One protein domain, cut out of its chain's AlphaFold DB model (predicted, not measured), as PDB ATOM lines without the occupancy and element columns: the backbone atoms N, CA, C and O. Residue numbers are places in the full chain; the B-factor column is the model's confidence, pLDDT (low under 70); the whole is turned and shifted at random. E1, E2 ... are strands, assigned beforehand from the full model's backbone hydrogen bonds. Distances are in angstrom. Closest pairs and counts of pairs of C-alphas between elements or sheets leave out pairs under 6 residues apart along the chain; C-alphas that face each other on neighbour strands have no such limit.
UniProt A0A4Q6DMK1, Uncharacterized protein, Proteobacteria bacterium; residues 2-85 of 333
ATOM      1  N   ILE A   2     -33.250 -38.293 -13.182       91.62
ATOM      2  CA  ILE A   2     -34.448 -37.817 -12.459       91.62
ATOM      3  C   ILE A   2     -35.322 -36.978 -13.390       91.62
ATOM      4  O   ILE A   2     -34.819 -36.048 -14.004       91.62
ATOM      5  N   LEU A   3     -36.621 -37.267 -13.482       91.38
ATOM      6  CA  LEU A   3     -37.564 -36.455 -14.254       91.38
ATOM      7  C   LEU A   3     -37.608 -35.022 -13.702       91.38
ATOM      8  O   LEU A   3     -37.939 -34.812 -12.534       91.38
ATOM      9  N   HIS A   4     -37.283 -34.054 -14.552       89.75
ATOM     10  CA  HIS A   4     -37.112 -32.648 -14.194       89.75
ATOM     11  C   HIS A   4     -38.188 -31.747 -14.807       89.75
ATOM     12  O   HIS A   4     -38.725 -30.866 -14.137       89.75
ATOM     13  N   ALA A   5     -38.509 -31.957 -16.081       90.06
ATOM     14  CA  ALA A   5     -39.431 -31.108 -16.822       90.06
ATOM     15  C   ALA A   5     -40.019 -31.852 -18.025       90.06
ATOM     16  O   ALA A   5     -39.729 -33.027 -18.250       90.06
ATOM     17  N   PHE A   6     -40.817 -31.151 -18.822       88.12
ATOM     18  CA  PHE A   6     -41.283 -31.617 -20.120       88.12
ATOM     19  C   PHE A   6     -40.997 -30.575 -21.197       88.12
ATOM     20  O   PHE A   6     -41.161 -29.380 -20.961       88.12
ATOM     21  N   LEU A   7     -40.591 -31.026 -22.380       84.19
ATOM     22  CA  LEU A   7     -40.380 -30.190 -23.555       84.19
ATOM     23  C   LEU A   7     -41.591 -30.280 -24.476       84.19
ATOM     24  O   LEU A   7     -41.896 -31.354 -25.000       84.19
ATOM     25  N   ARG A   8     -42.258 -29.154 -24.709       78.50
ATOM     26  CA  ARG A   8     -43.356 -29.054 -25.666       78.50
ATOM     27  C   ARG A   8     -42.834 -29.172 -27.099       78.50
ATOM     28  O   ARG A   8     -41.922 -28.441 -27.488       78.50
ATOM     29  N   LEU A   9     -43.426 -30.071 -27.886       72.38
ATOM     30  CA  LEU A   9     -43.063 -30.248 -29.294       72.38
ATOM     31  C   LEU A   9     -43.829 -29.295 -30.217       72.38
ATOM     32  O   LEU A   9     -43.229 -28.716 -31.123       72.38
ATOM     33  N   LEU A  10     -45.123 -29.092 -29.955       69.25
ATOM     34  CA  LEU A  10     -46.023 -28.285 -30.777       69.25
ATOM     35  C   LEU A  10     -46.630 -27.164 -29.943       69.25
ATOM     36  O   LEU A  10     -47.062 -27.409 -28.824       69.25
ATOM     37  N   ASP A  11     -46.716 -25.947 -30.476       71.00
ATOM     38  CA  ASP A  11     -47.293 -24.814 -29.740       71.00
ATOM     39  C   ASP A  11     -48.830 -24.778 -29.829       71.00
ATOM     40  O   ASP A  11     -49.441 -23.805 -30.262       71.00
ATOM     41  N   MET A  12     -49.466 -25.897 -29.477       69.75
ATOM     42  CA  MET A  12     -50.919 -26.060 -29.465       69.75
ATOM     43  C   MET A  12     -51.343 -27.096 -28.423       69.75
ATOM     44  O   MET A  12     -50.584 -28.008 -28.120       69.75
ATOM     45  N   GLN A  13     -52.555 -26.980 -27.882       72.62
ATOM     46  CA  GLN A  13     -53.095 -27.944 -26.920       72.62
ATOM     47  C   GLN A  13     -54.237 -28.762 -27.532       72.62
ATOM     48  O   GLN A  13     -55.102 -28.181 -28.189       72.62
ATOM     49  N   PRO A  14     -54.295 -30.080 -27.271       76.06
ATOM     50  CA  PRO A  14     -53.281 -30.872 -26.568       76.06
ATOM     51  C   PRO A  14     -51.949 -30.964 -27.347       76.06
ATOM     52  O   PRO A  14     -51.966 -31.071 -28.570       76.06
ATOM     53  N   SER A  15     -50.805 -30.952 -26.645       76.81
ATOM     54  CA  SER A  15     -49.460 -31.114 -27.234       76.81
ATOM     55  C   SER A  15     -48.824 -32.440 -26.818       76.81
ATOM     56  O   SER A  15     -48.839 -32.773 -25.625       76.81
ATOM     57  N   PRO A  16     -48.171 -33.172 -27.741       77.06
ATOM     58  CA  PRO A  16     -47.199 -34.176 -27.349       77.06
ATOM     59  C   PRO A  16     -46.010 -33.458 -26.710       77.06
ATOM     60  O   PRO A  16     -45.571 -32.400 -27.183       77.06
ATOM     61  N   ILE A  17     -45.515 -33.995 -25.600       81.00
ATOM     62  CA  ILE A  17     -44.381 -33.415 -24.883       81.00
ATOM     63  C   ILE A  17     -43.376 -34.508 -24.529       81.00
ATOM     64  O   ILE A  17     -43.743 -35.651 -24.250       81.00
ATOM     65  N   VAL A  18     -42.096 -34.155 -24.528       85.94
ATOM     66  CA  VAL A  18     -41.002 -35.087 -24.241       85.94
ATOM     67  C   VAL A  18     -40.563 -34.922 -22.789       85.94
ATOM     68  O   VAL A  18     -40.243 -33.801 -22.391       85.94
ATOM     69  N   PRO A  19     -40.511 -35.994 -21.982       88.81
ATOM     70  CA  PRO A  19     -39.945 -35.917 -20.643       88.81
ATOM     71  C   PRO A  19     -38.456 -35.552 -20.687       88.81
ATOM     72  O   PRO A  19     -37.675 -36.179 -21.406       88.81
ATOM     73  N   ILE A  20     -38.073 -34.555 -19.894       90.31
ATOM     74  CA  ILE A  20     -36.691 -34.126 -19.696       90.31
ATOM     75  C   ILE A  20     -36.223 -34.628 -18.337       90.31
ATOM     76  O   ILE A  20     -36.847 -34.356 -17.308       90.31
ATOM     77  N   PHE A  21     -35.087 -35.306 -18.333       91.12
ATOM     78  CA  PHE A  21     -34.415 -35.786 -17.142       91.12
ATOM     79  C   PHE A  21     -33.164 -34.967 -16.844       91.12
ATOM     80  O   PHE A  21     -32.519 -34.466 -17.756       91.12
ATOM     81  N   ILE A  22     -32.814 -34.881 -15.567       91.19
ATOM     82  CA  ILE A  22     -31.586 -34.268 -15.074       91.19
ATOM     83  C   ILE A  22     -30.686 -35.336 -14.440       91.19
ATOM     84  O   ILE A  22     -31.185 -36.279 -13.803       91.19
ATOM     85  N   ASP A  23     -29.377 -35.226 -14.652       91.31
ATOM     86  CA  ASP A  23     -28.368 -36.039 -13.964       91.31
ATOM     87  C   ASP A  23     -27.893 -35.380 -12.651       91.31
ATOM     88  O   ASP A  23     -28.507 -34.434 -12.151       91.31
ATOM     89  N   ALA A  24     -26.842 -35.935 -12.041       89.88
ATOM     90  CA  ALA A  24     -26.258 -35.402 -10.811       89.88
ATOM     91  C   ALA A  24     -25.485 -34.089 -11.032       89.88
ATOM     92  O   ALA A  24     -25.396 -33.283 -10.105       89.88
ATOM     93  N   ASP A  25     -24.980 -33.869 -12.247       89.62
ATOM     94  CA  ASP A  25     -24.190 -32.699 -12.642       89.62
ATOM     95  C   ASP A  25     -25.073 -31.543 -13.150       89.62
ATOM     96  O   ASP A  25     -24.590 -30.444 -13.424       89.62
ATOM     97  N   GLY A  26     -26.386 -31.765 -13.242       87.50
ATOM     98  CA  GLY A  26     -27.368 -30.771 -13.663       87.50
ATOM     99  C   GLY A  26     -27.606 -30.718 -15.174       87.50
ATOM    100  O   GLY A  26     -28.308 -29.821 -15.645       87.50
ATOM    101  N   LEU A  27     -27.058 -31.661 -15.942       89.25
ATOM    102  CA  LEU A  27     -27.245 -31.733 -17.387       89.25
ATOM    103  C   LEU A  27     -28.606 -32.344 -17.731       89.25
ATOM    104  O   LEU A  27     -29.111 -33.229 -17.034       89.25
ATOM    105  N   LEU A  28     -29.208 -31.853 -18.818       89.12
ATOM    106  CA  LEU A  28     -30.547 -32.239 -19.258       89.12
ATOM    107  C   LEU A  28     -30.502 -33.252 -20.400       89.12
ATOM    108  O   LEU A  28     -29.770 -33.083 -21.375       89.12
ATOM    109  N   TYR A  29     -31.349 -34.270 -20.300       89.88
ATOM    110  CA  TYR A  29     -31.408 -35.383 -21.236       89.88
ATOM    111  C   TYR A  29     -32.846 -35.740 -21.583       89.88
ATOM    112  O   TYR A  29     -33.754 -35.630 -20.759       89.88
ATOM    113  N   LYS A  30     -33.043 -36.255 -22.792       90.06
ATOM    114  CA  LYS A  30     -34.244 -37.001 -23.178       90.06
ATOM    115  C   LYS A  30     -33.947 -38.498 -23.139       90.06
ATOM    116  O   LYS A  30     -32.803 -38.908 -23.308       90.06
ATOM    117  N   GLN A  31     -34.969 -39.314 -22.927       90.00
ATOM    118  CA  GLN A  31     -34.846 -40.769 -23.054       90.00
ATOM    119  C   GLN A  31     -34.653 -41.177 -24.529       90.00
ATOM    120  O   GLN A  31     -35.279 -40.597 -25.417       90.00
ATOM    121  N   ASP A  32     -33.805 -42.171 -24.765       89.81
ATOM    122  CA  ASP A  32     -33.740 -42.962 -25.996       89.81
ATOM    123  C   ASP A  32     -34.513 -44.266 -25.771       89.81
ATOM    124  O   ASP A  32     -34.406 -44.854 -24.691       89.81
ATOM    125  N   ILE A  33     -35.344 -44.668 -26.732       85.56
ATOM    126  CA  ILE A  33     -36.346 -45.725 -26.541       85.56
ATOM    127  C   ILE A  33     -36.266 -46.718 -27.696       85.56
ATOM    128  O   ILE A  33     -36.301 -46.318 -28.860       85.56
ATOM    129  N   ASP A  34     -36.233 -48.011 -27.380       83.31
ATOM    130  CA  ASP A  34     -36.339 -49.067 -28.386       83.31
ATOM    131  C   ASP A  34     -37.790 -49.359 -28.819       83.31
ATOM    132  O   ASP A  34     -38.776 -48.815 -28.314       83.31
ATOM    133  N   HIS A  35     -37.940 -50.303 -29.750       81.75
ATOM    134  CA  HIS A  35     -39.248 -50.789 -30.201       81.75
ATOM    135  C   HIS A  35     -40.067 -51.492 -29.096       81.75
ATOM    136  O   HIS A  35     -41.283 -51.635 -29.225       81.75
ATOM    137  N   GLY A  36     -39.427 -51.918 -28.001       79.00
ATOM    138  CA  GLY A  36     -40.053 -52.536 -26.832       79.00
ATOM    139  C   GLY A  36     -40.596 -51.536 -25.805       79.00
ATOM    140  O   GLY A  36     -41.194 -51.956 -24.814       79.00
ATOM    141  N   ASN A  37     -40.459 -50.226 -26.045       83.44
ATOM    142  CA  ASN A  37     -40.764 -49.151 -25.088       83.44
ATOM    143  C   ASN A  37     -39.858 -49.162 -23.850       83.44
ATOM    144  O   ASN A  37     -40.251 -48.694 -22.776       83.44
ATOM    145  N   ILE A  38     -38.651 -49.696 -24.004       90.25
ATOM    146  CA  ILE A  38     -37.621 -49.727 -22.978       90.25
ATOM    147  C   ILE A  38     -36.635 -48.595 -23.231       90.25
ATOM    148  O   ILE A  38     -36.275 -48.300 -24.369       90.25
ATOM    149  N   ILE A  39     -36.192 -47.959 -22.152       91.12
ATOM    150  CA  ILE A  39     -35.157 -46.934 -22.210       91.12
ATOM    151  C   ILE A  39     -33.817 -47.612 -22.514       91.12
ATOM    152  O   ILE A  39     -33.282 -48.339 -21.675       91.12
ATOM    153  N   THR A  40     -33.258 -47.355 -23.690       92.06
ATOM    154  CA  THR A  40     -31.926 -47.830 -24.101       92.06
ATOM    155  C   THR A  40     -30.820 -46.890 -23.648       92.06
ATOM    156  O   THR A  40     -29.699 -47.322 -23.383       92.06
ATOM    157  N   GLY A  41     -31.137 -45.605 -23.507       93.19
ATOM    158  CA  GLY A  41     -30.166 -44.577 -23.179       93.19
ATOM    159  C   GLY A  41     -30.802 -43.242 -22.828       93.19
ATOM    160  O   GLY A  41     -32.022 -43.087 -22.785       93.19
ATOM    161  N   PHE A  42     -29.943 -42.260 -22.578       92.25
ATOM    162  CA  PHE A  42     -30.330 -40.873 -22.363       92.25
ATOM    163  C   PHE A  42     -29.477 -39.987 -23.267       92.25
ATOM    164  O   PHE A  42     -28.251 -40.040 -23.217       92.25
ATOM    165  N   ILE A  43     -30.133 -39.190 -24.106       91.75
ATOM    166  CA  ILE A  43     -29.491 -38.329 -25.100       91.75
ATOM    167  C   ILE A  43     -29.460 -36.900 -24.545       91.75
ATOM    168  O   ILE A  43     -30.527 -36.389 -24.181       91.75
ATOM    169  N   PRO A  44     -28.287 -36.247 -24.475       88.94
ATOM    170  CA  PRO A  44     -28.176 -34.881 -23.976       88.94
ATOM    171  C   PRO A  44     -28.938 -33.891 -24.866       88.94
ATOM    172  O   PRO A  44     -29.074 -34.085 -26.076       88.94
ATOM    173  N   ILE A  45     -29.457 -32.824 -24.259       84.25
ATOM    174  CA  ILE A  45     -30.190 -31.761 -24.957       84.25
ATOM    175  C   ILE A  45     -29.290 -30.524 -25.050       84.25
ATOM    176  O   ILE A  45     -29.065 -29.835 -24.059       84.25
ATOM    177  N   GLU A  46     -28.787 -30.238 -26.252       72.62
ATOM    178  CA  GLU A  46     -27.771 -29.196 -26.488       72.62
ATOM    179  C   GLU A  46     -28.340 -27.767 -26.594       72.62
ATOM    180  O   GLU A  46     -27.596 -26.799 -26.487       72.62
ATOM    181  N   ASN A  47     -29.656 -27.607 -26.782       60.84
ATOM    182  CA  ASN A  47     -30.286 -26.304 -27.014       60.84
ATOM    183  C   ASN A  47     -31.644 -26.210 -26.302       60.84
ATOM    184  O   ASN A  47     -32.678 -26.636 -26.822       60.84
ATOM    185  N   ASN A  48     -31.653 -25.642 -25.097       60.12
ATOM    186  CA  ASN A  48     -32.873 -25.467 -24.312       60.12
ATOM    187  C   ASN A  48     -33.475 -24.088 -24.579       60.12
ATOM    188  O   ASN A  48     -33.067 -23.107 -23.967       60.12
ATOM    189  N   ASN A  49     -34.465 -24.007 -25.473       60.34
ATOM    190  CA  ASN A  49     -35.326 -22.828 -25.534       60.34
ATOM    191  C   ASN A  49     -36.274 -22.859 -24.317       60.34
ATOM    192  O   ASN A  49     -37.177 -23.705 -24.284       60.34
ATOM    193  N   PRO A  50     -36.105 -21.968 -23.322       62.00
ATOM    194  CA  PRO A  50     -36.855 -22.027 -22.068       62.00
ATOM    195  C   PRO A  50     -38.366 -21.851 -22.265       62.00
ATOM    196  O   PRO A  50     -39.142 -22.343 -21.451       62.00
ATOM    197  N   LEU A  51     -38.803 -21.228 -23.368       57.16
ATOM    198  CA  LEU A  51     -40.220 -20.996 -23.666       57.16
ATOM    199  C   LEU A  51     -41.013 -22.287 -23.924       57.16
ATOM    200  O   LEU A  51     -42.237 -22.277 -23.829       57.16
ATOM    201  N   LYS A  52     -40.339 -23.403 -24.229       73.44
ATOM    202  CA  LYS A  52     -40.984 -24.702 -24.486       73.44
ATOM    203  C   LYS A  52     -40.957 -25.646 -23.282       73.44
ATOM    204  O   LYS A  52     -41.462 -26.763 -23.384       73.44
ATOM    205  N   ILE A  53     -40.350 -25.236 -22.168       74.69
ATOM    206  CA  ILE A  53     -40.139 -26.100 -21.005       74.69
ATOM    207  C   ILE A  53     -41.270 -25.906 -19.995       74.69
ATOM    208  O   ILE A  53     -41.500 -24.815 -19.478       74.69
ATOM    209  N   ILE A  54     -41.950 -27.000 -19.670       78.75
ATOM    210  CA  ILE A  54     -42.969 -27.073 -18.626       78.75
ATOM    211  C   ILE A  54     -42.318 -27.719 -17.405       78.75
ATOM    212  O   ILE A  54     -41.998 -28.909 -17.417       78.75
ATOM    213  N   LEU A  55     -42.092 -26.928 -16.356       77.00
ATOM    214  CA  LEU A  55     -41.463 -27.414 -15.128       77.00
ATOM    215  C   LEU A  55     -42.365 -28.425 -14.416       77.00
ATOM    216  O   LEU A  55     -43.556 -28.182 -14.210       77.00
ATOM    217  N   HIS A  56     -41.779 -29.547 -14.008       75.31
ATOM    218  CA  HIS A  56     -42.478 -30.576 -13.252       75.31
ATOM    219  C   HIS A  56     -42.352 -30.277 -11.752       75.31
ATOM    220  O   HIS A  56     -41.268 -30.339 -11.177       75.31
ATOM    221  N   SER A  57     -43.468 -29.918 -11.118       60.78
ATOM    222  CA  SER A  57     -43.505 -29.397  -9.745       60.78
ATOM    223  C   SER A  57     -43.547 -30.465  -8.646       60.78
ATOM    224  O   SER A  57     -43.557 -30.108  -7.467       60.78
ATOM    225  N   SER A  58     -43.605 -31.761  -8.978       57.50
ATOM    226  CA  SER A  58     -43.851 -32.780  -7.953       57.50
ATOM    227  C   SER A  58     -42.592 -33.178  -7.171       57.50
ATOM    228  O   SER A  58     -41.511 -33.416  -7.707       57.50
ATOM    229  N   THR A  59     -42.772 -33.266  -5.854       44.78
ATOM    230  CA  THR A  59     -41.774 -33.538  -4.809       44.78
ATOM    231  C   THR A  59     -41.358 -35.014  -4.698       44.78
ATOM    232  O   THR A  59     -40.572 -35.370  -3.823       44.78
ATOM    233  N   GLY A  60     -41.825 -35.874  -5.609       53.28
ATOM    234  CA  GLY A  60     -41.395 -37.265  -5.755       53.28
ATOM    235  C   GLY A  60     -40.580 -37.430  -7.033       53.28
ATOM    236  O   GLY A  60     -41.145 -37.591  -8.113       53.28
ATOM    237  N   LYS A  61     -39.249 -37.365  -6.918       72.00
ATOM    238  CA  LYS A  61     -38.302 -37.495  -8.035       72.00
ATOM    239  C   LYS A  61     -38.539 -38.819  -8.772       72.00
ATOM    240  O   LYS A  61     -38.069 -39.863  -8.332       72.00
ATOM    241  N   THR A  62     -39.277 -38.786  -9.882       85.12
ATOM    242  CA  THR A  62     -39.475 -39.970 -10.728       85.12
ATOM    243  C   THR A  62     -38.130 -40.310 -11.357       85.12
ATOM    244  O   THR A  62     -37.676 -39.622 -12.271       85.12
ATOM    245  N   GLN A  63     -37.459 -41.324 -10.816       91.38
ATOM    246  CA  GLN A  63     -36.160 -41.772 -11.296       91.38
ATOM    247  C   GLN A  63     -36.333 -42.855 -12.363       91.38
ATOM    248  O   GLN A  63     -37.194 -43.726 -12.243       91.38
ATOM    249  N   LYS A  64     -35.503 -42.780 -13.404       92.62
ATOM    250  CA  LYS A  64     -35.407 -43.764 -14.480       92.62
ATOM    251  C   LYS A  64     -33.955 -44.115 -14.778       92.62
ATOM    252  O   LYS A  64     -33.067 -43.257 -14.672       92.62
ATOM    253  N   ASN A  65     -33.748 -45.365 -15.162       94.62
ATOM    254  CA  ASN A  65     -32.492 -45.957 -15.600       94.62
ATOM    255  C   ASN A  65     -32.686 -46.643 -16.964       94.62
ATOM    256  O   ASN A  65     -33.814 -46.889 -17.391       94.62
ATOM    257  N   CYS A  66     -31.586 -46.975 -17.643       94.38
ATOM    258  CA  CYS A  66     -31.658 -47.845 -18.817       94.38
ATOM    259  C   CYS A  66     -32.227 -49.216 -18.417       94.38
ATOM    260  O   CYS A  66     -31.901 -49.733 -17.348       94.38
ATOM    261  N   GLY A  67     -33.083 -49.789 -19.261       93.25
ATOM    262  CA  GLY A  67     -33.845 -51.007 -18.973       93.25
ATOM    263  C   GLY A  67     -35.232 -50.757 -18.368       93.25
ATOM    264  O   GLY A  67     -36.072 -51.655 -18.392       93.25
ATOM    265  N   ASP A  68     -35.519 -49.545 -17.882       93.88
ATOM    266  CA  ASP A  68     -36.857 -49.204 -17.399       93.88
ATOM    267  C   ASP A  68     -37.837 -48.962 -18.556       93.88
ATOM    268  O   ASP A  68     -37.464 -48.553 -19.653       93.88
ATOM    269  N   GLN A  69     -39.132 -49.118 -18.274       92.81
ATOM    270  CA  GLN A  69     -40.201 -48.675 -19.172       92.81
ATOM    271  C   GLN A  69     -40.148 -47.155 -19.386       92.81
ATOM    272  O   GLN A  69     -40.074 -46.393 -18.408       92.81
ATOM    273  N   ALA A  70     -40.255 -46.729 -20.643       90.25
ATOM    274  CA  ALA A  70     -40.252 -45.326 -21.036       90.25
ATOM    275  C   ALA A  70     -41.475 -44.558 -20.512       90.25
ATOM    276  O   ALA A  70     -42.561 -45.114 -20.312       90.25
ATOM    277  N   ILE A  71     -41.290 -43.255 -20.291       89.69
ATOM    278  CA  ILE A  71     -42.369 -42.349 -19.887       89.69
ATOM    279  C   ILE A  71     -42.897 -41.633 -21.123       89.69
ATOM    280  O   ILE A  71     -42.159 -40.958 -21.825       89.69
ATOM    281  N   TYR A  72     -44.190 -41.720 -21.366       87.94
ATOM    282  CA  TYR A  72     -44.886 -40.918 -22.360       87.94
ATOM    283  C   TYR A  72     -45.631 -39.796 -21.646       87.94
ATOM    284  O   TYR A  72     -46.049 -39.965 -20.496       87.94
ATOM    285  N   ALA A  73     -45.792 -38.651 -22.303       86.56
ATOM    286  CA  ALA A  73     -46.449 -37.499 -21.710       86.56
ATOM    287  C   ALA A  73     -47.250 -36.692 -22.738       86.56
ATOM    288  O   ALA A  73     -46.889 -36.598 -23.911       86.56
ATOM    289  N   ILE A  74     -48.339 -36.099 -22.262       83.94
ATOM    290  CA  ILE A  74     -49.226 -35.214 -23.011       83.94
ATOM    291  C   ILE A  74     -49.551 -33.998 -22.152       83.94
ATOM    292  O   ILE A  74     -49.920 -34.129 -20.981       83.94
ATOM    293  N   GLU A  75     -49.441 -32.813 -22.739       83.38
ATOM    294  CA  GLU A  75     -50.019 -31.600 -22.173       83.38
ATOM    295  C   GLU A  75     -51.423 -31.435 -22.749       83.38
ATOM    296  O   GLU A  75     -51.577 -31.256 -23.953       83.38
ATOM    297  N   TYR A  76     -52.455 -31.499 -21.911       81.62
ATOM    298  CA  TYR A  76     -53.847 -31.424 -22.378       81.62
ATOM    299  C   TYR A  76     -54.514 -30.073 -22.084       81.62
ATOM    300  O   TYR A  76     -55.541 -29.757 -22.682       81.62
ATOM    301  N   ARG A  77     -53.933 -29.272 -21.184       79.19
ATOM    302  CA  ARG A  77     -54.271 -27.868 -20.886       79.19
ATOM    303  C   ARG A  77     -53.011 -27.143 -20.431       79.19
ATOM    304  O   ARG A  77     -52.007 -27.791 -20.154       79.19
ATOM    305  N   GLU A  78     -53.080 -25.823 -20.285       80.31
ATOM    306  CA  GLU A  78     -51.943 -25.000 -19.867       80.31
ATOM    307  C   GLU A  78     -51.266 -25.538 -18.603       80.31
ATOM    308  O   GLU A  78     -51.846 -25.536 -17.516       80.31
ATOM    309  N   LYS A  79     -50.030 -26.035 -18.779       72.56
ATOM    310  CA  LYS A  79     -49.188 -26.626 -17.727       72.56
ATOM    311  C   LYS A  79     -49.809 -27.848 -17.033       72.56
ATOM    312  O   LYS A  79     -49.298 -28.293 -16.008       72.56
ATOM    313  N   GLN A  80     -50.879 -28.423 -17.586       83.25
ATOM    314  CA  GLN A  80     -51.468 -29.670 -17.110       83.25
ATOM    315  C   GLN A  80     -50.948 -30.831 -17.945       83.25
ATOM    316  O   GLN A  80     -51.359 -31.048 -19.088       83.25
ATOM    317  N   VAL A  81     -50.029 -31.576 -17.338       86.25
ATOM    318  CA  VAL A  81     -49.355 -32.710 -17.957       86.25
ATOM    319  C   VAL A  81     -49.876 -34.010 -17.363       86.25
ATOM    320  O   VAL A  81     -49.861 -34.196 -16.148       86.25
ATOM    321  N   ARG A  82     -50.266 -34.942 -18.231       87.56
ATOM    322  CA  ARG A  82     -50.460 -36.348 -17.870       87.56
ATOM    323  C   ARG A  82     -49.282 -37.138 -18.421       87.56
ATOM    324  O   ARG A  82     -48.986 -37.047 -19.608       87.56
ATOM    325  N   PHE A  83     -48.608 -37.896 -17.564       90.25
ATOM    326  CA  PHE A  83     -47.463 -38.719 -17.946       90.25
ATOM    327  C   PHE A  83     -47.573 -40.119 -17.336       90.25
ATOM    328  O   PHE A  83     -48.240 -40.315 -16.321       90.25
ATOM    329  N   GLY A  84     -46.950 -41.107 -17.970       88.56
ATOM    330  CA  GLY A  84     -47.016 -42.498 -17.535       88.56
ATOM    331  C   GLY A  84     -46.478 -43.457 -18.587       88.56
ATOM    332  O   GLY A  84     -45.735 -43.059 -19.476       88.56
ATOM    333  N   ASN A  85     -46.850 -44.731 -18.492       88.44
ATOM    334  CA  ASN A  85     -46.533 -45.697 -19.542       88.44
ATOM    335  C   ASN A  85     -47.398 -45.462 -20.797       88.44
ATOM    336  O   ASN A  85     -48.399 -44.740 -20.767       88.44
TER     337      ASN A  85
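AT A GLANCE: This is residues 2 to 85 of the 333 residues of an uncharacterized protein of Proteobacteria bacterium (UniProt A0A4Q6DMK1). A strongly twisted sheet forks at its longest strand, E2: one side of E2 is lined by E1, with the short strand E5 beyond it, while on the other side two hairpin wings, E3 with E4 and E6 with E7, spread apart from its two ends. A long link, residues 56 to 71, loops from E5 round to E6. The printed part has 84 residues with seven named strands, E1 to E7 in chain order, and no named helix; the branched sheet is antiparallel in its neighbour pairs, and E1 to E4 form a meander, each strand the antiparallel neighbour of the one before. The class is all strand, though named strands hold 41 of the 84 residues, under half. The whole is compact and rounded, with a radius of gyration of the C-alphas of 12.3 A and spans of 31 by 28 by 25 A.

HOW THE PARTS SIT: E2, residues 15 to 22, has staggered pairing with three neighbours. E1, residues 2 to 8, is on one side of it, beside residues 17 to 22, as an antiparallel hairpin at 149 degrees; N 4 and O 20 are within hydrogen-bond range at 2.8 A. On the other side, E3, residues 28 to 33, is beside residues 20 to 22, with N 21 and O 29 2.8 A apart. On that same side E6, residues 72 to 77, is beside residues 15 to 17, with N 15 and O 75 2.8 A apart. The edge strand E4, residues 39 to 44, forms a hairpin with E3; N 32 and O 41 are 2.8 A apart. The edge strand E7, residues 80 to 84, forms a hairpin with E6 at 160 degrees; N 74 and O 82 are 2.9 A apart. E5, residues 53 to 55, is an edge strand on the other side of E1 from E2, with N 6 and O 54 2.9 A apart. E3 and E6 are apart, and so are E4 and E7.

IN THESE COORDINATES: E2 measures 21.8 A, from C-alpha 15 at (-49.460, -31.114, -27.234) to C-alpha 22. E1 measures 18.2 A and begins at C-alpha 2, (-34.448, -37.817, -12.459). E3 measures 16.4 A, E6 16.1 A, E4 14.0 A and E7 13.6 A, while E5 measures 6.2 A. E7 ends at C-alpha 84, (-47.016, -42.498, -17.535).

THE WHOLE: The C-alphas of Gln 13 and Asp 25, the two farthest apart, are 32.6 A apart. The printed part has no cut. The link from E5 to E6 is long, with 16 residues. Mean pLDDT of the printed part is 82.1; residues 10, 12, 47 to 51 and 57 to 60 are under 70.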